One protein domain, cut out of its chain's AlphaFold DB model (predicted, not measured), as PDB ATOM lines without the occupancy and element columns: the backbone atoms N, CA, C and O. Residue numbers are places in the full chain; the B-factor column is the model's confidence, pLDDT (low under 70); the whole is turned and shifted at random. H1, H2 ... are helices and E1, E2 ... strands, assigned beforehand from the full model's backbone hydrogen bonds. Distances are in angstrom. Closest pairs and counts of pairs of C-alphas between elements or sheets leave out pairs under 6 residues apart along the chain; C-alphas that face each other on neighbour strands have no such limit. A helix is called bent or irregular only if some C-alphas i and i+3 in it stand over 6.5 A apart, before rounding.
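Overview. This is residues 303 to 482 of the 487 residues of an uncharacterized protein of Vibrio aquimaris (UniProt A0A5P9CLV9). One strongly curled sheet makes a small, irregular barrel, its wall running E1, E4, E5, E6, E7, E9, E10 and then, across a seam where E10 and E12 are not paired, E12 and E13 back to E1. H1 packs on the outside, where the sheet curls round it with E14, E4 and E12, and the hairpin of E2 and E3 branches off E6. The printed part has 180 residues, with thirteen strands, then one helix, then E14; the class is mostly strand, and the branched sheet is mixed, E1 and E13 being its parallel pair. It is compact, with a radius of gyration of the C-alphas of 15.3 A, and spans 42 by 35 by 31 A.

Along the chain. Begin at C-alpha 307, (142.186, 198.638, 179.363), where E1, residues 307 to 312, starts. Then come E2, 318 to 324, 19.2 A; E3, 334 to 336; E4, 340 to 349, 29.5 A; E5, 352 to 357; E6, 360 to 366; E7, 375 to 377; E8, 380 to 382; E9, 384 to 388; E10, 400 to 403; E11, 412 to 414; E12, 427 to 434, 21.9 A; and E13, 437 to 442. H1, 458 to 474, runs 24.3 A, and E14, 479 to 481, ends at C-alpha 481, (139.320, 183.382, 184.866).

Arrangement. Look first at E1, with E4 on one side, antiparallel, N 310 to O 342 at 3.0 A, and E13 on the other, parallel, N 309 to O 438 at 2.8 A. E4 is staggered, pairing with E14 (N 341 to O 480, 2.9 A) and further on with E5 (N 347 to O 354, 2.8 A). E4 E5 E6 E7 and E11 E12 E13 are meanders, each strand the antiparallel neighbour of the one before; E5 E6 E7 E8 is a Greek key, four strands in a row of which three, E5 E6 E7, are a meander and the first, E5, is the antiparallel neighbour of the fourth, E8. E7 runs on into E8 at 62 degrees. E9 is antiparallel to E7, N 377 to O 386 at 2.7 A, and to E10, N 385 to O 402 at 2.9 A. The closest C-alphas of E10 and E12, Leu 401 and Ala 430, are 6.1 A apart. H1 is on the sheet; its closest C-alpha to E14 is Ala 472, 5.8 A from Phe 480. Every O i to N i+4 pair in H1 is within hydrogen-bond range.

Size, cuts and confidence. The two C-alphas farthest apart, Asp 329 and Lys 454, are 46.7 A from each other. The printed part has no cut. The links E9 to E10, E11 to E12 and E13 to H1 are long. Mean pLDDT of the printed part is 74.3, and 58 residues are under 70, among them 391 to 399 and 444 to 465.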
ATOM      1  N   GLU A 303     145.252 209.696 181.022       61.81
ATOM      2  CA  GLU A 303     145.587 209.636 179.607       61.81
ATOM      3  C   GLU A 303     146.159 208.296 179.137       61.81
ATOM      4  O   GLU A 303     146.136 208.020 177.934       61.81
ATOM      5  N   GLU A 304     146.690 207.488 180.051       66.88
ATOM      6  CA  GLU A 304     147.321 206.207 179.752       66.88
ATOM      7  C   GLU A 304     146.375 205.019 179.863       66.88
ATOM      8  O   GLU A 304     146.753 203.924 179.442       66.88
ATOM      9  N   THR A 305     145.139 205.226 180.327       76.38
ATOM     10  CA  THR A 305     144.134 204.167 180.428       76.38
ATOM     11  C   THR A 305     143.857 203.543 179.060       76.38
ATOM     12  O   THR A 305     143.350 204.182 178.135       76.38
ATOM     13  N   ARG A 306     144.212 202.262 178.928       76.94
ATOM     14  CA  ARG A 306     144.118 201.470 177.689       76.94
ATOM     15  C   ARG A 306     143.273 200.224 177.854       76.94
ATOM     16  O   ARG A 306     142.957 199.567 176.861       76.94
ATOM     17  N   THR A 307     142.938 199.853 179.077       81.44
ATOM     18  CA  THR A 307     142.186 198.638 179.363       81.44
ATOM     19  C   THR A 307     141.143 198.916 180.432       81.44
ATOM     20  O   THR A 307     141.433 199.570 181.430       81.44
ATOM     21  N   ILE A 308     139.941 198.393 180.213       88.19
ATOM     22  CA  ILE A 308     138.932 198.207 181.251       88.19
ATOM     23  C   ILE A 308     138.776 196.700 181.433       88.19
ATOM     24  O   ILE A 308     138.577 195.962 180.467       88.19
ATOM     25  N   VAL A 309     138.890 196.243 182.669       86.50
ATOM     26  CA  VAL A 309     138.544 194.883 183.063       86.50
ATOM     27  C   VAL A 309     137.143 194.923 183.655       86.50
ATOM     28  O   VAL A 309     136.919 195.657 184.609       86.50
ATOM     29  N   PHE A 310     136.216 194.146 183.100       91.31
ATOM     30  CA  PHE A 310     134.895 193.933 183.695       91.31
ATOM     31  C   PHE A 310     134.865 192.546 184.334       91.31
ATOM     32  O   PHE A 310     135.035 191.556 183.627       91.31
ATOM     33  N   LEU A 311     134.721 192.459 185.654       87.06
ATOM     34  CA  LEU A 311     134.889 191.228 186.430       87.06
ATOM     35  C   LEU A 311     133.605 190.861 187.178       87.06
ATOM     36  O   LEU A 311     133.078 191.665 187.943       87.06
ATOM     37  N   ASN A 312     133.167 189.613 187.051       87.19
ATOM     38  CA  ASN A 312     132.155 189.069 187.946       87.19
ATOM     39  C   ASN A 312     132.830 188.512 189.213       87.19
ATOM     40  O   ASN A 312     133.399 187.416 189.177       87.19
ATOM     41  N   SER A 313     132.805 189.271 190.311       81.25
ATOM     42  CA  SER A 313     133.316 188.828 191.620       81.25
ATOM     43  C   SER A 313     132.221 188.224 192.499       81.25
ATOM     44  O   SER A 313     132.535 187.419 193.378       81.25
ATOM     45  N   GLY A 314     130.958 188.533 192.204       76.44
ATOM     46  CA  GLY A 314     129.773 187.978 192.845       76.44
ATOM     47  C   GLY A 314     129.661 186.458 192.732       76.44
ATOM     48  O   GLY A 314     130.319 185.810 191.914       76.44
ATOM     49  N   ASP A 315     128.847 185.845 193.588       78.19
ATOM     50  CA  ASP A 315     128.797 184.384 193.737       78.19
ATOM     51  C   ASP A 315     127.945 183.661 192.670       78.19
ATOM     52  O   ASP A 315     127.964 182.422 192.585       78.19
ATOM     53  N   ARG A 316     127.243 184.422 191.819       82.62
ATOM     54  CA  ARG A 316     126.383 183.930 190.729       82.62
ATOM     55  C   ARG A 316     126.967 184.168 189.351       82.62
ATOM     56  O   ARG A 316     127.887 184.949 189.164       82.62
ATOM     57  N   THR A 317     126.444 183.435 188.373       87.19
ATOM     58  CA  THR A 317     126.727 183.696 186.960       87.19
ATOM     59  C   THR A 317     125.967 184.943 186.532       87.19
ATOM     60  O   THR A 317     124.786 185.069 186.842       87.19
ATOM     61  N   LEU A 318     126.660 185.828 185.825       88.00
ATOM     62  CA  LEU A 318     126.119 187.053 185.265       88.00
ATOM     63  C   LEU A 318     125.866 186.847 183.772       88.00
ATOM     64  O   LEU A 318     126.785 186.470 183.030       88.00
ATOM     65  N   ASP A 319     124.625 187.070 183.359       89.00
ATOM     66  CA  ASP A 319     124.229 187.065 181.958       89.00
ATOM     67  C   ASP A 319     124.499 188.461 181.396       89.00
ATOM     68  O   ASP A 319     124.349 189.463 182.091       89.00
ATOM     69  N   TYR A 320     124.982 188.532 180.159       88.94
ATOM     70  CA  TYR A 320     125.207 189.817 179.515       88.94
ATOM     71  C   TYR A 320     125.075 189.721 177.996       88.94
ATOM     72  O   TYR A 320     125.372 188.683 177.389       88.94
ATOM     73  N   ARG A 321     124.691 190.825 177.362       89.19
ATOM     74  CA  ARG A 321     124.768 191.024 175.910       89.19
ATOM     75  C   ARG A 321     125.677 192.200 175.608       89.19
ATOM     76  O   ARG A 321     125.946 193.042 176.459       89.19
ATOM     77  N   ILE A 322     126.218 192.211 174.398       88.81
ATOM     78  CA  ILE A 322     127.094 193.282 173.936       88.81
ATOM     79  C   ILE A 322     126.395 193.999 172.796       88.81
ATOM     80  O   ILE A 322     126.136 193.378 171.770       88.81
ATOM     81  N   ASP A 323     126.176 195.300 172.950       88.56
ATOM     82  CA  ASP A 323     125.736 196.157 171.856       88.56
ATOM     83  C   ASP A 323     126.951 196.814 171.189       88.56
ATOM     84  O   ASP A 323     127.788 197.464 171.836       88.56
ATOM     85  N   TYR A 324     127.069 196.618 169.876       87.88
ATOM     86  CA  TYR A 324     128.120 197.214 169.061       87.88
ATOM     87  C   TYR A 324     127.573 198.384 168.241       87.88
ATOM     88  O   TYR A 324     126.539 198.267 167.592       87.88
ATOM     89  N   GLU A 325     128.343 199.471 168.142       83.19
ATOM     90  CA  GLU A 325     127.930 200.660 167.373       83.19
ATOM     91  C   GLU A 325     127.677 200.360 165.887       83.19
ATOM     92  O   GLU A 325     126.743 200.891 165.285       83.19
ATOM     93  N   ASP A 326     128.500 199.494 165.296       76.88
ATOM     94  CA  ASP A 326     128.431 199.149 163.874       76.88
ATOM     95  C   ASP A 326     127.504 197.949 163.581       76.88
ATOM     96  O   ASP A 326     127.325 197.597 162.411       76.88
ATOM     97  N   ASP A 327     126.960 197.290 164.612       76.25
ATOM     98  CA  ASP A 327     126.242 196.012 164.492       76.25
ATOM     99  C   ASP A 327     125.207 195.820 165.626       76.25
ATOM    100  O   ASP A 327     125.375 194.942 166.474       76.25
ATOM    101  N   PRO A 328     124.148 196.652 165.674       66.06
ATOM    102  CA  PRO A 328     123.171 196.655 166.770       66.06
ATOM    103  C   PRO A 328     122.215 195.447 166.762       66.06
ATOM    104  O   PRO A 328     121.415 195.302 167.672       66.06
ATOM    105  N   ASP A 329     122.263 194.590 165.734       64.88
ATOM    106  CA  ASP A 329     121.379 193.421 165.605       64.88
ATOM    107  C   ASP A 329     122.056 192.098 166.067       64.88
ATOM    108  O   ASP A 329     121.438 191.031 165.991       64.88
ATOM    109  N   ASP A 330     123.320 192.135 166.517       62.34
ATOM    110  CA  ASP A 330     124.138 190.972 166.932       62.34
ATOM    111  C   ASP A 330     124.066 190.741 168.459       62.34
ATOM    112  O   ASP A 330     125.064 190.819 169.176       62.34
ATOM    113  N   GLU A 331     122.860 190.486 168.977       61.38
ATOM    114  CA  GLU A 331     122.595 190.286 170.413       61.38
ATOM    115  C   GLU A 331     122.693 188.806 170.849       61.38
ATOM    116  O   GLU A 331     121.721 188.194 171.307       61.38
ATOM    117  N   ASP A 332     123.869 188.189 170.735       68.94
ATOM    118  CA  ASP A 332     124.084 186.868 171.343       68.94
ATOM    119  C   ASP A 332     124.302 187.004 172.863       68.94
ATOM    120  O   ASP A 332     125.290 187.576 173.335       68.94
ATOM    121  N   THR A 333     123.392 186.427 173.658       80.69
ATOM    122  CA  THR A 333     123.540 186.377 175.122       80.69
ATOM    123  C   THR A 333     124.727 185.506 175.521       80.69
ATOM    124  O   THR A 333     124.854 184.346 175.117       80.69
ATOM    125  N   SER A 334     125.594 186.073 176.351       89.12
ATOM    126  CA  SER A 334     126.790 185.453 176.902       89.12
ATOM    127  C   SER A 334     126.728 185.397 178.426       89.12
ATOM    128  O   SER A 334     125.875 186.003 179.059       89.12
ATOM    129  N   TYR A 335     127.663 184.647 179.009       89.94
ATOM    130  CA  TYR A 335     127.721 184.396 180.446       89.94
ATOM    131  C   TYR A 335     129.125 184.697 180.984       89.94
ATOM    132  O   TYR A 335     130.130 184.428 180.305       89.94
ATOM    133  N   LEU A 336     129.187 185.220 182.206       89.19
ATOM    134  CA  LEU A 336     130.382 185.390 183.034       89.19
ATOM    135  C   LEU A 336     130.168 184.626 184.338       89.19
ATOM    136  O   LEU A 336     129.350 185.023 185.162       89.19
ATOM    137  N   ASN A 337     130.883 183.521 184.550       89.62
ATOM    138  CA  ASN A 337     130.808 182.824 185.837       89.62
ATOM    139  C   ASN A 337     131.573 183.598 186.920       89.62
ATOM    140  O   ASN A 337     132.439 184.412 186.609       89.62
ATOM    141  N   HIS A 338     131.325 183.264 188.187       85.38
ATOM    142  CA  HIS A 338     132.111 183.777 189.311       85.38
ATOM    143  C   HIS A 338     133.629 183.672 189.054       85.38
ATOM    144  O   HIS A 338     134.159 182.595 188.732       85.38
ATOM    145  N   GLY A 339     134.321 184.799 189.225       81.62
ATOM    146  CA  GLY A 339     135.754 184.973 189.014       81.62
ATOM    147  C   GLY A 339     136.178 185.076 187.547       81.62
ATOM    148  O   GLY A 339     137.378 185.048 187.270       81.62
ATOM    149  N   GLU A 340     135.247 185.143 186.596       85.44
ATOM    150  CA  GLU A 340     135.545 185.387 185.182       85.44
ATOM    151  C   GLU A 340     135.425 186.873 184.850       85.44
ATOM    152  O   GLU A 340     134.579 187.580 185.397       85.44
ATOM    153  N   GLY A 341     136.284 187.348 183.945       87.75
ATOM    154  CA  GLY A 341     136.307 188.745 183.526       87.75
ATOM    155  C   GLY A 341     136.479 188.928 182.022       87.75
ATOM    156  O   GLY A 341     137.086 188.094 181.340       87.75
ATOM    157  N   LEU A 342     135.946 190.038 181.513       90.69
ATOM    158  CA  LEU A 342     136.139 190.547 180.157       90.69
ATOM    159  C   LEU A 342     137.301 191.535 180.125       90.69
ATOM    160  O   LEU A 342     137.503 192.318 181.054       90.69
ATOM    161  N   ILE A 343     138.031 191.528 179.013       87.38
ATOM    162  CA  ILE A 343     139.083 192.499 178.725       87.38
ATOM    163  C   ILE A 343     138.590 193.415 177.609       87.38
ATOM    164  O   ILE A 343     138.465 192.998 176.454       87.38
ATOM    165  N   LEU A 344     138.336 194.672 177.957       89.25
ATOM    166  CA  LEU A 344     137.883 195.710 177.043       89.25
ATOM    167  C   LEU A 344     139.044 196.663 176.748       89.25
ATOM    168  O   LEU A 344     139.774 197.083 177.646       89.25
ATOM    169  N   ASN A 345     139.234 197.014 175.481       87.06
ATOM    170  CA  ASN A 345     140.318 197.894 175.057       87.06
ATOM    171  C   ASN A 345     139.824 199.331 174.942       87.06
ATOM    172  O   ASN A 345     138.840 199.592 174.258       87.06
ATOM    173  N   VAL A 346     140.561 200.271 175.521       85.12
ATOM    174  CA  VAL A 346     140.278 201.704 175.436       85.12
ATOM    175  C   VAL A 346     141.209 202.338 174.410       85.12
ATOM    176  O   VAL A 346     142.425 202.130 174.433       85.12
ATOM    177  N   LYS A 347     140.648 203.131 173.497       80.88
ATOM    178  CA  LYS A 347     141.420 204.007 172.612       80.88
ATOM    179  C   LYS A 347     141.019 205.449 172.845       80.88
ATOM    180  O   LYS A 347     139.861 205.817 172.663       80.88
ATOM    181  N   ARG A 348     142.019 206.266 173.159       76.38
ATOM    182  CA  ARG A 348     141.885 207.714 173.234       76.38
ATOM    183  C   ARG A 348     142.215 208.356 171.886       76.38
ATOM    184  O   ARG A 348     143.258 208.065 171.298       76.38
ATOM    185  N   SER A 349     141.359 209.258 171.420       69.81
ATOM    186  CA  SER A 349     141.580 210.091 170.235       69.81
ATOM    187  C   SER A 349     141.318 211.555 170.585       69.81
ATOM    188  O   SER A 349     140.191 212.031 170.524       69.81
ATOM    189  N   GLY A 350     142.365 212.295 170.958       67.25
ATOM    190  CA  GLY A 350     142.211 213.679 171.414       67.25
ATOM    191  C   GLY A 350     141.616 213.747 172.822       67.25
ATOM    192  O   GLY A 350     142.259 213.293 173.770       67.25
ATOM    193  N   SER A 351     140.433 214.343 172.969       66.88
ATOM    194  CA  SER A 351     139.653 214.361 174.220       66.88
ATOM    195  C   SER A 351     138.767 213.131 174.404       66.88
ATOM    196  O   SER A 351     138.255 212.920 175.498       66.88
ATOM    197  N   ASP A 352     138.604 212.337 173.350       71.00
ATOM    198  CA  ASP A 352     137.514 211.378 173.248       71.00
ATOM    199  C   ASP A 352     138.011 209.967 173.552       71.00
ATOM    200  O   ASP A 352     139.107 209.578 173.122       71.00
ATOM    201  N   TYR A 353     137.194 209.188 174.257       81.56
ATOM    202  CA  TYR A 353     137.475 207.800 174.597       81.56
ATOM    203  C   TYR A 353     136.490 206.883 173.870       81.56
ATOM    204  O   TYR A 353     135.323 207.217 173.690       81.56
ATOM    205  N   ASN A 354     136.989 205.741 173.400       85.81
ATOM    206  CA  ASN A 354     136.190 204.709 172.747       85.81
ATOM    207  C   ASN A 354     136.605 203.338 173.282       85.81
ATOM    208  O   ASN A 354     137.806 203.054 173.384       85.81
ATOM    209  N   VAL A 355     135.627 202.484 173.579       90.00
ATOM    210  CA  VAL A 355     135.845 201.146 174.147       90.00
ATOM    211  C   VAL A 355     135.571 200.069 173.098       90.00
ATOM    212  O   VAL A 355     134.648 200.185 172.296       90.00
ATOM    213  N   TYR A 356     136.402 199.028 173.074       89.06
ATOM    214  CA  TYR A 356     136.352 197.955 172.086       89.06
ATOM    215  C   TYR A 356     136.406 196.577 172.742       89.06
ATOM    216  O   TYR A 356     137.294 196.305 173.554       89.06
ATOM    217  N   PHE A 357     135.562 195.666 172.268       89.81
ATOM    218  CA  PHE A 357     135.646 194.237 172.555       89.81
ATOM    219  C   PHE A 357     135.873 193.477 171.253       89.81
ATOM    220  O   PHE A 357     135.233 193.751 170.242       89.81
ATOM    221  N   GLU A 358     136.869 192.588 171.244       86.69
ATOM    222  CA  GLU A 358     137.240 191.782 170.064       86.69
ATOM    223  C   GLU A 358     137.439 192.594 168.764       86.69
ATOM    224  O   GLU A 358     137.295 192.099 167.650       86.69
ATOM    225  N   GLY A 359     137.835 193.863 168.907       84.88
ATOM    226  CA  GLY A 359     138.097 194.779 167.796       84.88
ATOM    227  C   GLY A 359     136.875 195.537 167.269       84.88
ATOM    228  O   GLY A 359     137.075 196.464 166.483       84.88
ATOM    229  N   LYS A 360     135.658 195.214 167.720       86.81
ATOM    230  CA  LYS A 360     134.435 195.984 167.454       86.81
ATOM    231  C   LYS A 360     134.230 197.045 168.548       86.81
ATOM    232  O   LYS A 360     134.610 196.819 169.698       86.81
ATOM    233  N   LYS A 361     133.695 198.217 168.188       89.62
ATOM    234  CA  LYS A 361     133.427 199.309 169.140       89.62
ATOM    235  C   LYS A 361     132.126 199.040 169.897       89.62
ATOM    236  O   LYS A 361     131.137 198.668 169.271       89.62
ATOM    237  N   LEU A 362     132.158 199.214 171.213       89.44
ATOM    238  CA  LEU A 362     131.019 199.000 172.104       89.44
ATOM    239  C   LEU A 362     130.194 200.273 172.280       89.44
ATOM    240  O   LEU A 362     130.776 201.353 172.377       89.44
ATOM    241  N   ASN A 363     128.876 200.115 172.411       88.06
ATOM    242  CA  ASN A 363     128.011 201.129 173.010       88.06
ATOM    243  C   ASN A 363     127.784 200.827 174.497       88.06
ATOM    244  O   ASN A 363     128.144 201.642 175.341       88.06
ATOM    245  N   TYR A 364     127.239 199.652 174.823       90.19
ATOM    246  CA  TYR A 364     126.962 199.241 176.201       90.19
ATOM    247  C   TYR A 364     127.076 197.719 176.386       90.19
ATOM    248  O   TYR A 364     127.083 196.959 175.410       90.19
ATOM    249  N   LEU A 365     127.225 197.278 177.640       90.50
ATOM    250  CA  LEU A 365     126.860 195.915 178.038       90.50
ATOM    251  C   LEU A 365     125.445 195.953 178.593       90.50
ATOM    252  O   LEU A 365     125.192 196.690 179.541       90.50
ATOM    253  N   ASP A 366     124.573 195.139 178.022       89.38
ATOM    254  CA  ASP A 366     123.245 194.877 178.561       89.38
ATOM    255  C   ASP A 366     123.385 193.775 179.614       89.38
ATOM    256  O   ASP A 366     123.749 192.644 179.271       89.38
ATOM    257  N   LEU A 367     123.183 194.106 180.888       87.19
ATOM    258  CA  LEU A 367     123.208 193.151 181.998       87.19
ATOM    259  C   LEU A 367     121.799 192.685 182.386       87.19
ATOM    260  O   LEU A 367     121.652 192.012 183.396       87.19
ATOM    261  N   ASN A 368     120.779 193.016 181.595       77.00
ATOM    262  CA  ASN A 368     119.377 192.807 181.924       77.00
ATOM    263  C   ASN A 368     118.919 191.349 181.751       77.00
ATOM    264  O   ASN A 368     119.168 190.701 180.725       77.00
ATOM    265  N   ASP A 369     118.098 190.873 182.691       69.56
ATOM    266  CA  ASP A 369     117.397 189.582 182.623       69.56
ATOM    267  C   ASP A 369     116.034 189.643 181.887       69.56
ATOM    268  O   ASP A 369     115.366 188.628 181.654       69.56
ATOM    269  N   GLY A 370     115.625 190.846 181.481       63.00
ATOM    270  CA  GLY A 370     114.368 191.199 180.830       63.00
ATOM    271  C   GLY A 370     113.359 191.945 181.717       63.00
ATOM    272  O   GLY A 370     112.195 192.041 181.309       63.00
ATOM    273  N   SER A 371     113.746 192.437 182.904       58.94
ATOM    274  CA  SER A 371     112.834 193.061 183.877       58.94
ATOM    275  C   SER A 371     112.927 194.594 183.993       58.94
ATOM    276  O   SER A 371     111.864 195.219 184.000       58.94
ATOM    277  N   ASN A 372     114.123 195.203 183.999       68.12
ATOM    278  CA  ASN A 372     114.392 196.661 183.984       68.12
ATOM    279  C   ASN A 372     115.696 196.964 183.213       68.12
ATOM    280  O   ASN A 372     116.299 196.038 182.712       68.12
ATOM    281  N   SER A 373     116.077 198.218 182.949       74.38
ATOM    282  CA  SER A 373     117.323 198.495 182.195       74.38
ATOM    283  C   SER A 373     118.518 198.372 183.138       74.38
ATOM    284  O   SER A 373     118.554 199.118 184.105       74.38
ATOM    285  N   ASP A 374     119.458 197.473 182.823       82.88
ATOM    286  CA  ASP A 374     120.711 197.243 183.561       82.88
ATOM    287  C   ASP A 374     121.879 197.484 182.589       82.88
ATOM    288  O   ASP A 374     122.631 196.575 182.216       82.88
ATOM    289  N   ASP A 375     121.983 198.705 182.071       87.62
ATOM    290  CA  ASP A 375     122.847 199.006 180.927       87.62
ATOM    291  C   ASP A 375     124.142 199.699 181.372       87.62
ATOM    292  O   ASP A 375     124.139 200.835 181.852       87.62
ATOM    293  N   LEU A 376     125.287 199.038 181.165       91.56
ATOM    294  CA  LEU A 376     126.615 199.622 181.368       91.56
ATOM    295  C   LEU A 376     127.087 200.321 180.090       91.56
ATOM    296  O   LEU A 376     127.667 199.696 179.198       91.56
ATOM    297  N   PHE A 377     126.881 201.631 180.019       90.62
ATOM    298  CA  PHE A 377     127.275 202.486 178.907       90.62
ATOM    299  C   PHE A 377     128.768 202.805 178.915       90.62
ATOM    300  O   PHE A 377     129.343 203.270 179.905       90.62
ATOM    301  N   PHE A 378     129.396 202.624 177.756       90.81
ATOM    302  CA  PHE A 378     130.768 203.041 177.511       90.81
ATOM    303  C   PHE A 378     130.826 204.358 176.742       90.81
ATOM    304  O   PHE A 378     129.929 204.669 175.954       90.81
ATOM    305  N   PRO A 379     131.922 205.122 176.897       84.25
ATOM    306  CA  PRO A 379     132.053 206.385 176.201       84.25
ATOM    307  C   PRO A 379     132.051 206.183 174.681       84.25
ATOM    308  O   PRO A 379     132.866 205.439 174.123       84.25
ATOM    309  N   ASN A 380     131.147 206.905 174.016       74.19
ATOM    310  CA  ASN A 380     131.096 207.069 172.569       74.19
ATOM    311  C   ASN A 380     131.359 208.541 172.225       74.19
ATOM    312  O   ASN A 380     130.445 209.362 172.178       74.19
ATOM    313  N   ASN A 381     132.630 208.876 171.995       67.06
ATOM    314  CA  ASN A 381     133.097 210.263 171.879       67.06
ATOM    315  C   ASN A 381     132.802 211.125 173.122       67.06
ATOM    316  O   ASN A 381     132.620 212.336 173.021       67.06
ATOM    317  N   ASP A 382     132.782 210.488 174.290       76.81
ATOM    318  CA  ASP A 382     132.719 211.137 175.599       76.81
ATOM    319  C   ASP A 382     133.839 210.565 176.495       76.81
ATOM    320  O   ASP A 382     134.752 209.883 176.013       76.81
ATOM    321  N   ARG A 383     133.807 210.867 177.792       77.81
ATOM    322  CA  ARG A 383     134.788 210.441 178.797       77.81
ATOM    323  C   ARG A 383     134.211 209.567 179.907       77.81
ATOM    324  O   ARG A 383     134.993 209.001 180.669       77.81
ATOM    325  N   TYR A 384     132.890 209.480 180.022       85.44
ATOM    326  CA  TYR A 384     132.239 208.795 181.134       85.44
ATOM    327  C   TYR A 384     131.895 207.347 180.807       85.44
ATOM    328  O   TYR A 384     131.521 207.027 179.680       85.44
ATOM    329  N   ILE A 385     132.022 206.494 181.819       88.69
ATOM    330  CA  ILE A 385     131.367 205.190 181.896       88.69
ATOM    331  C   ILE A 385     130.190 205.361 182.849       88.69
ATOM    332  O   ILE A 385     130.372 205.873 183.960       88.69
ATOM    333  N   GLU A 386     129.008 204.950 182.414       89.81
ATOM    334  CA  GLU A 386     127.752 205.160 183.131       89.81
ATOM    335  C   GLU A 386     126.983 203.844 183.242       89.81
ATOM    336  O   GLU A 386     127.121 202.973 182.391       89.81
ATOM    337  N   TYR A 387     126.202 203.687 184.302       87.62
ATOM    338  CA  TYR A 387     125.303 202.563 184.507       87.62
ATOM    339  C   TYR A 387     123.882 203.092 184.678       87.62
ATOM    340  O   TYR A 387     123.636 203.964 185.516       87.62
ATOM    341  N   ASP A 388     122.967 202.610 183.845       85.81
ATOM    342  CA  ASP A 388     121.542 202.880 183.982       85.81
ATOM    343  C   ASP A 388     120.882 201.712 184.707       85.81
ATOM    344  O   ASP A 388     120.986 200.585 184.243       85.81
ATOM    345  N   THR A 389     120.230 202.016 185.829       75.31
ATOM    346  CA  THR A 389     119.440 201.085 186.655       75.31
ATOM    347  C   THR A 389     117.972 201.023 186.206       75.31
ATOM    348  O   THR A 389     117.101 200.503 186.896       75.31
ATOM    349  N   GLY A 390     117.605 201.726 185.124       70.44
ATOM    350  CA  GLY A 390     116.223 201.816 184.644       70.44
ATOM    351  C   GLY A 390     115.281 202.616 185.554       70.44
ATOM    352  O   GLY A 390     114.150 202.932 185.163       70.44
ATOM    353  N   VAL A 391     115.737 203.020 186.742       65.44
ATOM    354  CA  VAL A 391     115.022 203.911 187.652       65.44
ATOM    355  C   VAL A 391     115.396 205.351 187.307       65.44
ATOM    356  O   VAL A 391     116.560 205.744 187.313       65.44
ATOM    357  N   ALA A 392     114.394 206.179 187.002       53.94
ATOM    358  CA  ALA A 392     114.592 207.610 186.797       53.94
ATOM    359  C   ALA A 392     114.989 208.281 188.125       53.94
ATOM    360  O   ALA A 392     114.128 208.768 188.859       53.94
ATOM    361  N   SER A 393     116.279 208.276 188.463       51.72
ATOM    362  CA  SER A 393     116.829 209.127 189.514       51.72
ATOM    363  C   SER A 393     116.978 210.555 188.976       51.72
ATOM    364  O   SER A 393     117.411 210.777 187.846       51.72
ATOM    365  N   ASP A 394     116.577 211.548 189.774       42.09
ATOM    366  CA  ASP A 394     116.564 212.976 189.404       42.09
ATOM    367  C   ASP A 394     117.982 213.608 189.306       42.09
ATOM    368  O   ASP A 394     118.114 214.825 189.147       42.09
ATOM    369  N   SER A 395     119.054 212.808 189.378       49.16
ATOM    370  CA  SER A 395     120.454 213.248 189.300       49.16
ATOM    371  C   SER A 395     121.269 212.410 188.312       49.16
ATOM    372  O   SER A 395     121.656 211.287 188.614       49.16
ATOM    373  N   ASP A 396     121.671 213.016 187.187       49.16
ATOM    374  CA  ASP A 396     122.624 212.451 186.205       49.16
ATOM    375  C   ASP A 396     123.980 212.026 186.823       49.16
ATOM    376  O   ASP A 396     124.778 211.341 186.187       49.16
ATOM    377  N   LEU A 397     124.288 212.464 188.051       46.97
ATOM    378  CA  LEU A 397     125.506 212.089 188.773       46.97
ATOM    379  C   LEU A 397     125.451 210.671 189.351       46.97
ATOM    380  O   LEU A 397     126.502 210.045 189.445       46.97
ATOM    381  N   ASP A 398     124.264 210.160 189.682       54.22
ATOM    382  CA  ASP A 398     124.110 208.861 190.355       54.22
ATOM    383  C   ASP A 398     124.280 207.670 189.398       54.22
ATOM    384  O   ASP A 398     124.299 206.523 189.831       54.22
ATOM    385  N   LYS A 399     124.438 207.944 188.097       68.81
ATOM    386  CA  LYS A 399     124.674 206.939 187.052       68.81
ATOM    387  C   LYS A 399     126.144 206.800 186.669       68.81
ATOM    388  O   LYS A 399     126.512 205.866 185.968       68.81
ATOM    389  N   ARG A 400     127.019 207.726 187.069       76.94
ATOM    390  CA  ARG A 400     128.424 207.709 186.631       76.94
ATOM    391  C   ARG A 400     129.226 206.723 187.459       76.94
ATOM    392  O   ARG A 400     129.270 206.844 188.672       76.94
ATOM    393  N   LEU A 401     129.942 205.824 186.790       79.88
ATOM    394  CA  LEU A 401     130.904 204.918 187.421       79.88
ATOM    395  C   LEU A 401     132.327 205.474 187.355       79.88
ATOM    396  O   LEU A 401     133.081 205.392 188.327       79.88
ATOM    397  N   MET A 402     132.715 206.062 186.218       82.12
ATOM    398  CA  MET A 402     134.095 206.509 185.998       82.12
ATOM    399  C   MET A 402     134.195 207.657 184.986       82.12
ATOM    400  O   MET A 402     133.454 207.695 184.009       82.12
ATOM    401  N   ASP A 403     135.148 208.569 185.189       78.50
ATOM    402  CA  ASP A 403     135.584 209.591 184.229       78.50
ATOM    403  C   ASP A 403     137.022 209.296 183.776       78.50
ATOM    404  O   ASP A 403     137.993 209.533 184.498       78.50
ATOM    405  N   LEU A 404     137.160 208.815 182.539       74.88
ATOM    406  CA  LEU A 404     138.442 208.427 181.947       74.88
ATOM    407  C   LEU A 404     139.356 209.616 181.618       74.88
ATOM    408  O   LEU A 404     140.538 209.417 181.344       74.88
ATOM    409  N   SER A 405     138.844 210.850 181.621       69.88
ATOM    410  CA  SER A 405     139.656 212.046 181.379       69.88
ATOM    411  C   SER A 405     140.316 212.564 182.647       69.88
ATOM    412  O   SER A 405     141.413 213.116 182.564       69.88
ATOM    413  N   THR A 406     139.623 212.488 183.780       62.69
ATOM    414  CA  THR A 406     140.129 212.965 185.078       62.69
ATOM    415  C   THR A 406     140.719 211.836 185.911       62.69
ATOM    416  O   THR A 406     141.405 212.100 186.893       62.69
ATOM    417  N   GLY A 407     140.465 210.587 185.512       62.38
ATOM    418  CA  GLY A 407     140.839 209.404 186.273       62.38
ATOM    419  C   GLY A 407     139.935 209.179 187.470       62.38
ATOM    420  O   GLY A 407     140.267 208.360 188.314       62.38
ATOM    421  N   GLN A 408     138.831 209.918 187.593       64.12
ATOM    422  CA  GLN A 408     137.958 209.839 188.751       64.12
ATOM    423  C   GLN A 408     137.081 208.593 188.675       64.12
ATOM    424  O   GLN A 408     136.328 208.411 187.722       64.12
ATOM    425  N   SER A 409     137.137 207.767 189.718       70.12
ATOM    426  CA  SER A 409     136.098 206.779 189.998       70.12
ATOM    427  C   SER A 409     135.047 207.352 190.953       70.12
ATOM    428  O   SER A 409     135.390 208.002 191.948       70.12
ATOM    429  N   TYR A 410     133.780 207.072 190.659       67.31
ATOM    430  CA  TYR A 410     132.624 207.382 191.503       67.31
ATOM    431  C   TYR A 410     132.247 206.217 192.440       67.31
ATOM    432  O   TYR A 410     131.283 206.314 193.187       67.31
ATOM    433  N   GLN A 411     133.109 205.193 192.498       62.44
ATOM    434  CA  GLN A 411     133.168 204.115 193.494       62.44
ATOM    435  C   GLN A 411     132.121 203.026 193.350       62.44
ATOM    436  O   GLN A 411     132.504 201.908 193.010       62.44
ATOM    437  N   GLU A 412     130.859 203.330 193.635       75.38
ATOM    438  CA  GLU A 412     129.768 202.361 193.609       75.38
ATOM    439  C   GLU A 412     128.551 202.937 192.889       75.38
ATOM    440  O   GLU A 412     128.211 204.106 193.063       75.38
ATOM    441  N   VAL A 413     127.882 202.096 192.109       78.06
ATOM    442  CA  VAL A 413     126.500 202.317 191.689       78.06
ATOM    443  C   VAL A 413     125.704 201.115 192.166       78.06
ATOM    444  O   VAL A 413     126.112 199.974 191.943       78.06
ATOM    445  N   ARG A 414     124.604 201.382 192.871       78.69
ATOM    446  CA  ARG A 414     123.718 200.347 193.399       78.69
ATOM    447  C   ARG A 414     122.469 200.235 192.564       78.69
ATOM    448  O   ARG A 414     121.890 201.253 192.187       78.69
ATOM    449  N   ASP A 415     122.062 198.996 192.365       79.25
ATOM    450  CA  ASP A 415     120.854 198.625 191.674       79.25
ATOM    451  C   ASP A 415     119.870 197.960 192.629       79.25
ATOM    452  O   ASP A 415     120.087 196.847 193.110       79.25
ATOM    453  N   ASP A 416     118.790 198.665 192.956       76.50
ATOM    454  CA  ASP A 416     117.855 198.223 193.993       76.50
ATOM    455  C   ASP A 416     117.073 196.957 193.587       76.50
ATOM    456  O   ASP A 416     116.572 196.230 194.457       76.50
ATOM    457  N   ASP A 417     116.943 196.673 192.289       75.12
ATOM    458  CA  ASP A 417     116.346 195.436 191.775       75.12
ATOM    459  C   ASP A 417     117.368 194.334 191.443       75.12
ATOM    460  O   ASP A 417     116.973 193.186 191.220       75.12
ATOM    461  N   GLY A 418     118.656 194.641 191.611       77.56
ATOM    462  CA  GLY A 418     119.774 193.725 191.445       77.56
ATOM    463  C   GLY A 418     120.245 193.624 189.999       77.56
ATOM    464  O   GLY A 418     119.443 193.498 189.083       77.56
ATOM    465  N   ILE A 419     121.562 193.574 189.804       82.06
ATOM    466  CA  ILE A 419     122.168 193.464 188.474       82.06
ATOM    467  C   ILE A 419     121.811 192.095 187.893       82.06
ATOM    468  O   ILE A 419     122.051 191.067 188.538       82.06
ATOM    469  N   ASN A 420     121.271 192.064 186.671       78.94
ATOM    470  CA  ASN A 420     120.735 190.852 186.043       78.94
ATOM    471  C   ASN A 420     119.563 190.249 186.841       78.94
ATOM    472  O   ASN A 420     119.439 189.025 186.963       78.94
ATOM    473  N   GLY A 421     118.741 191.115 187.446       76.50
ATOM    474  CA  GLY A 421     117.604 190.742 188.295       76.50
ATOM    475  C   GLY A 421     117.992 189.983 189.571       76.50
ATOM    476  O   GLY A 421     117.149 189.339 190.212       76.50
ATOM    477  N   ASP A 422     119.277 189.995 189.935       78.19
ATOM    478  CA  ASP A 422     119.814 189.276 191.079       78.19
ATOM    479  C   ASP A 422     120.123 190.233 192.230       78.19
ATOM    480  O   ASP A 422     121.194 190.826 192.309       78.19
ATOM    481  N   HIS A 423     119.209 190.325 193.197       75.88
ATOM    482  CA  HIS A 423     119.412 191.116 194.418       75.88
ATOM    483  C   HIS A 423     120.605 190.660 195.279       75.88
ATOM    484  O   HIS A 423     120.914 191.303 196.280       75.88
ATOM    485  N   SER A 424     121.223 189.513 194.973       71.06
ATOM    486  CA  SER A 424     122.490 189.115 195.588       71.06
ATOM    487  C   SER A 424     123.720 189.638 194.855       71.06
ATOM    488  O   SER A 424     124.811 189.356 195.312       71.06
ATOM    489  N   ASN A 425     123.556 190.401 193.772       75.12
ATOM    490  CA  ASN A 425     124.584 191.143 193.046       75.12
ATOM    491  C   ASN A 425     124.031 192.541 192.734       75.12
ATOM    492  O   ASN A 425     123.686 192.847 191.601       75.12
ATOM    493  N   ASP A 426     123.885 193.387 193.744       78.25
ATOM    494  CA  ASP A 426     123.198 194.678 193.616       78.25
ATOM    495  C   ASP A 426     124.146 195.864 193.412       78.25
ATOM    496  O   ASP A 426     123.697 197.003 193.338       78.25
ATOM    497  N   THR A 427     125.461 195.637 193.352       79.69
ATOM    498  CA  THR A 427     126.432 196.734 193.342       79.69
ATOM    499  C   THR A 427     127.503 196.558 192.266       79.69
ATOM    500  O   THR A 427     128.188 195.534 192.179       79.69
ATOM    501  N   LEU A 428     127.680 197.607 191.461       83.88
ATOM    502  CA  LEU A 428     128.828 197.797 190.581       83.88
ATOM    503  C   LEU A 428     129.863 198.660 191.276       83.88
ATOM    504  O   LEU A 428     129.582 199.787 191.670       83.88
ATOM    505  N   TRP A 429     131.087 198.159 191.338       81.25
ATOM    506  CA  TRP A 429     132.230 198.873 191.877       81.25
ATOM    507  C   TRP A 429     133.215 199.220 190.770       81.25
ATOM    508  O   TRP A 429     133.500 198.382 189.914       81.25
ATOM    509  N   ALA A 430     133.797 200.416 190.804       78.25
ATOM    510  CA  ALA A 430     134.791 200.840 189.819       78.25
ATOM    511  C   ALA A 430     136.033 201.453 190.479       78.25
ATOM    512  O   ALA A 430     135.924 202.232 191.424       78.25
ATOM    513  N   TRP A 431     137.237 201.132 189.997       72.12
ATOM    514  CA  TRP A 431     138.492 201.764 190.433       72.12
ATOM    515  C   TRP A 431     139.655 201.475 189.470       72.12
ATOM    516  O   TRP A 431     139.530 200.679 188.545       72.12
ATOM    517  N   TYR A 432     140.811 202.109 189.683       68.38
ATOM    518  CA  TYR A 432     142.032 201.851 188.911       68.38
ATOM    519  C   TYR A 432     142.955 200.868 189.643       68.38
ATOM    520  O   TYR A 432     143.263 201.055 190.820       68.38
ATOM    521  N   ILE A 433     143.410 199.818 188.951       66.19
ATOM    522  CA  ILE A 433     144.401 198.847 189.472       66.19
ATOM    523  C   ILE A 433     145.808 199.070 188.899       66.19
ATOM    524  O   ILE A 433     146.758 198.392 189.286       66.19
ATOM    525  N   GLY A 434     145.934 200.034 187.992       59.38
ATOM    526  CA  GLY A 434     147.172 200.563 187.436       59.38
ATOM    527  C   GLY A 434     146.861 201.783 186.569       59.38
ATOM    528  O   GLY A 434     145.697 202.030 186.246       59.38
ATOM    529  N   ASP A 435     147.889 202.527 186.167       59.00
ATOM    530  CA  ASP A 435     147.727 203.743 185.353       59.00
ATOM    531  C   ASP A 435     147.015 203.463 184.018       59.00
ATOM    532  O   ASP A 435     146.190 204.252 183.546       59.00
ATOM    533  N   ASP A 436     147.282 202.296 183.423       62.41
ATOM    534  CA  ASP A 436     146.725 201.877 182.141       62.41
ATOM    535  C   ASP A 436     145.494 200.955 182.247       62.41
ATOM    536  O   ASP A 436     144.906 200.622 181.209       62.41
ATOM    537  N   ILE A 437     145.073 200.576 183.465       69.69
ATOM    538  CA  ILE A 437     144.028 199.564 183.705       69.69
ATOM    539  C   ILE A 437     142.981 200.047 184.721       69.69
ATOM    540  O   ILE A 437     143.231 200.137 185.927       69.69
ATOM    541  N   ALA A 438     141.764 200.255 184.222       81.12
ATOM    542  CA  ALA A 438     140.552 200.407 185.019       81.12
ATOM    543  C   ALA A 438     139.904 199.039 185.285       81.12
ATOM    544  O   ALA A 438     139.957 198.137 184.447       81.12
ATOM    545  N   LEU A 439     139.265 198.893 186.438       80.94
ATOM    546  CA  LEU A 439     138.518 197.713 186.851       80.94
ATOM    547  C   LEU A 439     137.096 198.128 187.220       80.94
ATOM    548  O   LEU A 439     136.897 199.070 187.983       80.94
ATOM    549  N   ILE A 440     136.130 197.407 186.669       87.69
ATOM    550  CA  ILE A 440     134.720 197.443 187.036       87.69
ATOM    551  C   ILE A 440     134.364 196.034 187.490       87.69
ATOM    552  O   ILE A 440     134.684 195.065 186.797       87.69
ATOM    553  N   THR A 441     133.731 195.887 188.645       85.25
ATOM    554  CA  THR A 441     133.304 194.578 189.131       85.25
ATOM    555  C   THR A 441     131.887 194.603 189.664       85.25
ATOM    556  O   THR A 441     131.460 195.593 190.245       85.25
ATOM    557  N   VAL A 442     131.188 193.492 189.469       83.88
ATOM    558  CA  VAL A 442     129.930 193.191 190.150       83.88
ATOM    559  C   VAL A 442     130.266 192.391 191.405       83.88
ATOM    560  O   VAL A 442     130.906 191.338 191.294       83.88
ATOM    561  N   ASP A 443     129.903 192.916 192.574       76.50
ATOM    562  CA  ASP A 443     130.158 192.301 193.883       76.50
ATOM    563  C   ASP A 443     129.131 192.803 194.911       76.50
ATOM    564  O   ASP A 443     128.801 193.987 194.939       76.50
ATOM    565  N   ASP A 444     128.646 191.907 195.766       65.38
ATOM    566  CA  ASP A 444     127.678 192.179 196.837       65.38
ATOM    567  C   ASP A 444     128.341 192.629 198.138       65.38
ATOM    568  O   ASP A 444     127.708 193.148 199.062       65.38
ATOM    569  N   HIS A 445     129.654 192.449 198.211       58.75
ATOM    570  CA  HIS A 445     130.477 192.986 199.267       58.75
ATOM    571  C   HIS A 445     131.326 194.115 198.707       58.75
ATOM    572  O   HIS A 445     131.765 194.087 197.562       58.75
ATOM    573  N   ILE A 446     131.636 195.087 199.569       54.41
ATOM    574  CA  ILE A 446     132.789 195.960 199.357       54.41
ATOM    575  C   ILE A 446     133.959 195.046 198.977       54.41
ATOM    576  O   ILE A 446     134.375 194.235 199.823       54.41
ATOM    577  N   PRO A 447     134.508 195.148 197.756       51.72
ATOM    578  CA  PRO A 447     135.659 194.351 197.414       51.72
ATOM    579  C   PRO A 447     136.752 194.740 198.414       51.72
ATOM    580  O   PRO A 447     136.959 195.923 198.691       51.72
ATOM    581  N   ASN A 448     137.380 193.739 199.044       45.34
ATOM    582  CA  ASN A 448     138.262 193.866 200.217       45.34
ATOM    583  C   ASN A 448     139.589 194.575 199.869       45.34
ATOM    584  O   ASN A 448     140.678 194.013 199.958       45.34
ATOM    585  N   ILE A 449     139.490 195.825 199.424       43.34
ATOM    586  CA  ILE A 449     140.537 196.588 198.749       43.34
ATOM    587  C   ILE A 449     141.083 197.705 199.667       43.34
ATOM    588  O   ILE A 449     142.052 198.391 199.342       43.34
ATOM    589  N   GLY A 450     140.544 197.825 200.884       34.62
ATOM    590  CA  GLY A 450     140.965 198.806 201.884       34.62
ATOM    591  C   GLY A 450     142.100 198.345 202.821       34.62
ATOM    592  O   GLY A 450     142.309 197.144 203.013       34.62
ATOM    593  N   PRO A 451     142.802 199.293 203.475       31.70
ATOM    594  CA  PRO A 451     143.849 199.017 204.470       31.70
ATOM    595  C   PRO A 451     143.350 198.296 205.740       31.70
ATOM    596  O   PRO A 451     144.164 197.740 206.473       31.70
ATOM    597  N   ASP A 452     142.034 198.244 205.974       32.75
ATOM    598  CA  ASP A 452     141.408 197.565 207.121       32.75
ATOM    599  C   ASP A 452     140.816 196.175 206.796       32.75
ATOM    600  O   ASP A 452     140.148 195.562 207.638       32.75
ATOM    601  N   ALA A 453     141.066 195.628 205.599       35.16
ATOM    602  CA  ALA A 453     140.606 194.292 205.219       35.16
ATOM    603  C   ALA A 453     141.265 193.208 206.099       35.16
ATOM    604  O   ALA A 453     142.404 192.791 205.888       35.16
ATOM    605  N   LYS A 454     140.530 192.693 207.093       32.56
ATOM    606  CA  LYS A 454     140.967 191.589 207.977       32.56
ATOM    607  C   LYS A 454     140.962 190.199 207.313       32.56
ATOM    608  O   LYS A 454     141.034 189.185 208.006       32.56
ATOM    609  N   SER A 455     140.930 190.119 205.986       39.47
ATOM    610  CA  SER A 455     141.066 188.877 205.215       39.47
ATOM    611  C   SER A 455     141.727 189.180 203.871       39.47
ATOM    612  O   SER A 455     141.220 190.065 203.198       39.47
ATOM    613  N   LYS A 456     142.826 188.468 203.539       42.06
ATOM    614  CA  LYS A 456     143.615 188.472 202.273       42.06
ATOM    615  C   LYS A 456     143.544 189.791 201.478       42.06
ATOM    616  O   LYS A 456     142.549 190.082 200.825       42.06
ATOM    617  N   SER A 457     144.586 190.611 201.613       51.06
ATOM    618  CA  SER A 457     144.566 192.048 201.325       51.06
ATOM    619  C   SER A 457     144.250 192.385 199.863       51.06
ATOM    620  O   SER A 457     144.740 191.742 198.948       51.06
ATOM    621  N   SER A 458     143.500 193.463 199.647       50.22
ATOM    622  CA  SER A 458     143.443 194.333 198.458       50.22
ATOM    623  C   SER A 458     144.498 194.140 197.363       50.22
ATOM    624  O   SER A 458     144.189 193.994 196.175       50.22
ATOM    625  N   ALA A 459     145.762 194.160 197.784       53.12
ATOM    626  CA  ALA A 459     146.920 194.040 196.925       53.12
ATOM    627  C   ALA A 459     147.006 192.648 196.286       53.12
ATOM    628  O   ALA A 459     147.297 192.552 195.105       53.12
ATOM    629  N   GLU A 460     146.678 191.583 197.020       57.78
ATOM    630  CA  GLU A 460     146.662 190.205 196.519       57.78
ATOM    631  C   GLU A 460     145.567 189.995 195.465       57.78
ATOM    632  O   GLU A 460     145.801 189.302 194.476       57.78
ATOM    633  N   LEU A 461     144.384 190.604 195.637       62.84
ATOM    634  CA  LEU A 461     143.311 190.540 194.636       62.84
ATOM    635  C   LEU A 461     143.692 191.325 193.376       62.84
ATOM    636  O   LEU A 461     143.570 190.801 192.269       62.84
ATOM    637  N   SER A 462     144.211 192.543 193.539       64.44
ATOM    638  CA  SER A 462     144.681 193.365 192.417       64.44
ATOM    639  C   SER A 462     145.829 192.678 191.666       64.44
ATOM    640  O   SER A 462     145.802 192.595 190.441       64.44
ATOM    641  N   GLU A 463     146.798 192.092 192.378       64.56
ATOM    642  CA  GLU A 463     147.881 191.295 191.789       64.56
ATOM    643  C   GLU A 463     147.362 190.041 191.074       64.56
ATOM    644  O   GLU A 463     147.835 189.723 189.980       64.56
ATOM    645  N   ALA A 464     146.384 189.333 191.646       65.69
ATOM    646  CA  ALA A 464     145.777 188.165 191.016       65.69
ATOM    647  C   ALA A 464     145.052 188.538 189.714       65.69
ATOM    648  O   ALA A 464     145.232 187.860 188.701       65.69
ATOM    649  N   ILE A 465     144.297 189.642 189.716       68.50
ATOM    650  CA  ILE A 465     143.621 190.172 188.526       68.50
ATOM    651  C   ILE A 465     144.646 190.564 187.464       68.50
ATOM    652  O   ILE A 465     144.537 190.104 186.328       68.50
ATOM    653  N   LEU A 466     145.677 191.332 187.826       70.00
ATOM    654  CA  LEU A 466     146.739 191.739 186.903       70.00
ATOM    655  C   LEU A 466     147.475 190.533 186.309       70.00
ATOM    656  O   LEU A 466     147.727 190.492 185.105       70.00
ATOM    657  N   LYS A 467     147.773 189.515 187.124       72.38
ATOM    658  CA  LYS A 467     148.405 188.276 186.660       72.38
ATOM    659  C   LYS A 467     147.510 187.536 185.664       72.38
ATOM    660  O   LYS A 467     147.976 187.181 184.580       72.38
ATOM    661  N   SER A 468     146.239 187.307 186.000       72.19
ATOM    662  CA  SER A 468     145.293 186.615 185.115       72.19
ATOM    663  C   SER A 468     145.033 187.390 183.819       72.19
ATOM    664  O   SER A 468     144.970 186.780 182.748       72.19
ATOM    665  N   TYR A 469     144.954 188.720 183.892       75.81
ATOM    666  CA  TYR A 469     144.882 189.612 182.735       75.81
ATOM    667  C   TYR A 469     146.109 189.464 181.826       75.81
ATOM    668  O   TYR A 469     145.958 189.207 180.630       75.81
ATOM    669  N   GLU A 470     147.324 189.564 182.371       74.81
ATOM    670  CA  GLU A 470     148.557 189.458 181.584       74.81
ATOM    671  C   GLU A 470     148.695 188.075 180.925       74.81
ATOM    672  O   GLU A 470     149.084 187.962 179.759       74.81
ATOM    673  N   GLU A 471     148.294 187.004 181.612       75.81
ATOM    674  CA  GLU A 471     148.252 185.665 181.022       75.81
ATOM    675  C   GLU A 471     147.249 185.546 179.866       75.81
ATOM    676  O   GLU A 471     147.548 184.900 178.853       75.81
ATOM    677  N   ALA A 472     146.064 186.141 179.999       71.19
ATOM    678  CA  ALA A 472     145.046 186.143 178.954       71.19
ATOM    679  C   ALA A 472     145.483 186.969 177.740       71.19
ATOM    680  O   ALA A 472     145.400 186.495 176.605       71.19
ATOM    681  N   LYS A 473     146.070 188.142 177.980       74.94
ATOM    682  CA  LYS A 473     146.662 189.017 176.962       74.94
ATOM    683  C   LYS A 473     147.770 188.317 176.178       74.94
ATOM    684  O   LYS A 473     147.765 188.355 174.949       74.94
ATOM    685  N   LEU A 474     148.677 187.601 176.855       75.25
ATOM    686  CA  LEU A 474     149.722 186.793 176.204       75.25
ATOM    687  C   LEU A 474     149.152 185.688 175.303       75.25
ATOM    688  O   LEU A 474     149.788 185.307 174.319       75.25
ATOM    689  N   LYS A 475     147.964 185.174 175.632       81.62
ATOM    690  CA  LYS A 475     147.243 184.157 174.853       81.62
ATOM    691  C   LYS A 475     146.308 184.759 173.794       81.62
ATOM    692  O   LYS A 475     145.725 183.997 173.028       81.62
ATOM    693  N   GLY A 476     146.176 186.087 173.727       80.62
ATOM    694  CA  GLY A 476     145.242 186.773 172.831       80.62
ATOM    695  C   GLY A 476     143.771 186.509 173.165       80.62
ATOM    696  O   GLY A 476     142.945 186.483 172.259       80.62
ATOM    697  N   LEU A 477     143.456 186.256 174.438       80.81
ATOM    698  CA  LEU A 477     142.097 185.990 174.908       80.81
ATOM    699  C   LEU A 477     141.396 187.296 175.306       80.81
ATOM    700  O   LEU A 477     142.001 188.162 175.931       80.81
ATOM    701  N   SER A 478     140.110 187.403 174.971       83.62
ATOM    702  CA  SER A 478     139.204 188.503 175.345       83.62
ATOM    703  C   SER A 478     138.517 188.285 176.702       83.62
ATOM    704  O   SER A 478     137.923 189.210 177.254       83.62
ATOM    705  N   LYS A 479     138.626 187.068 177.251       86.69
ATOM    706  CA  LYS A 479     138.117 186.665 178.566       86.69
ATOM    707  C   LYS A 479     139.186 185.944 179.377       86.69
ATOM    708  O   LYS A 479     140.042 185.256 178.815       86.69
ATOM    709  N   PHE A 480     139.095 186.036 180.699       85.06
ATOM    710  CA  PHE A 480     139.946 185.287 181.621       85.06
ATOM    711  C   PHE A 480     139.163 184.766 182.822       85.06
ATOM    712  O   PHE A 480     138.015 185.139 183.048       85.06
ATOM    713  N   LYS A 481     139.815 183.895 183.593       86.94
ATOM    714  CA  LYS A 481     139.320 183.382 184.866       86.94
ATOM    715  C   LYS A 481     140.389 183.560 185.931       86.94
ATOM    716  O   LYS A 481     141.543 183.197 185.692       86.94
ATOM    717  N   LEU A 482     140.008 184.104 187.080       79.06
ATOM    718  CA  LEU A 482     140.866 184.181 188.252       79.06
ATOM    719  C   LEU A 482     141.169 182.766 188.742       79.06
ATOM    720  O   LEU A 482     140.266 181.954 188.972       79.06
TER     721      LEU A 482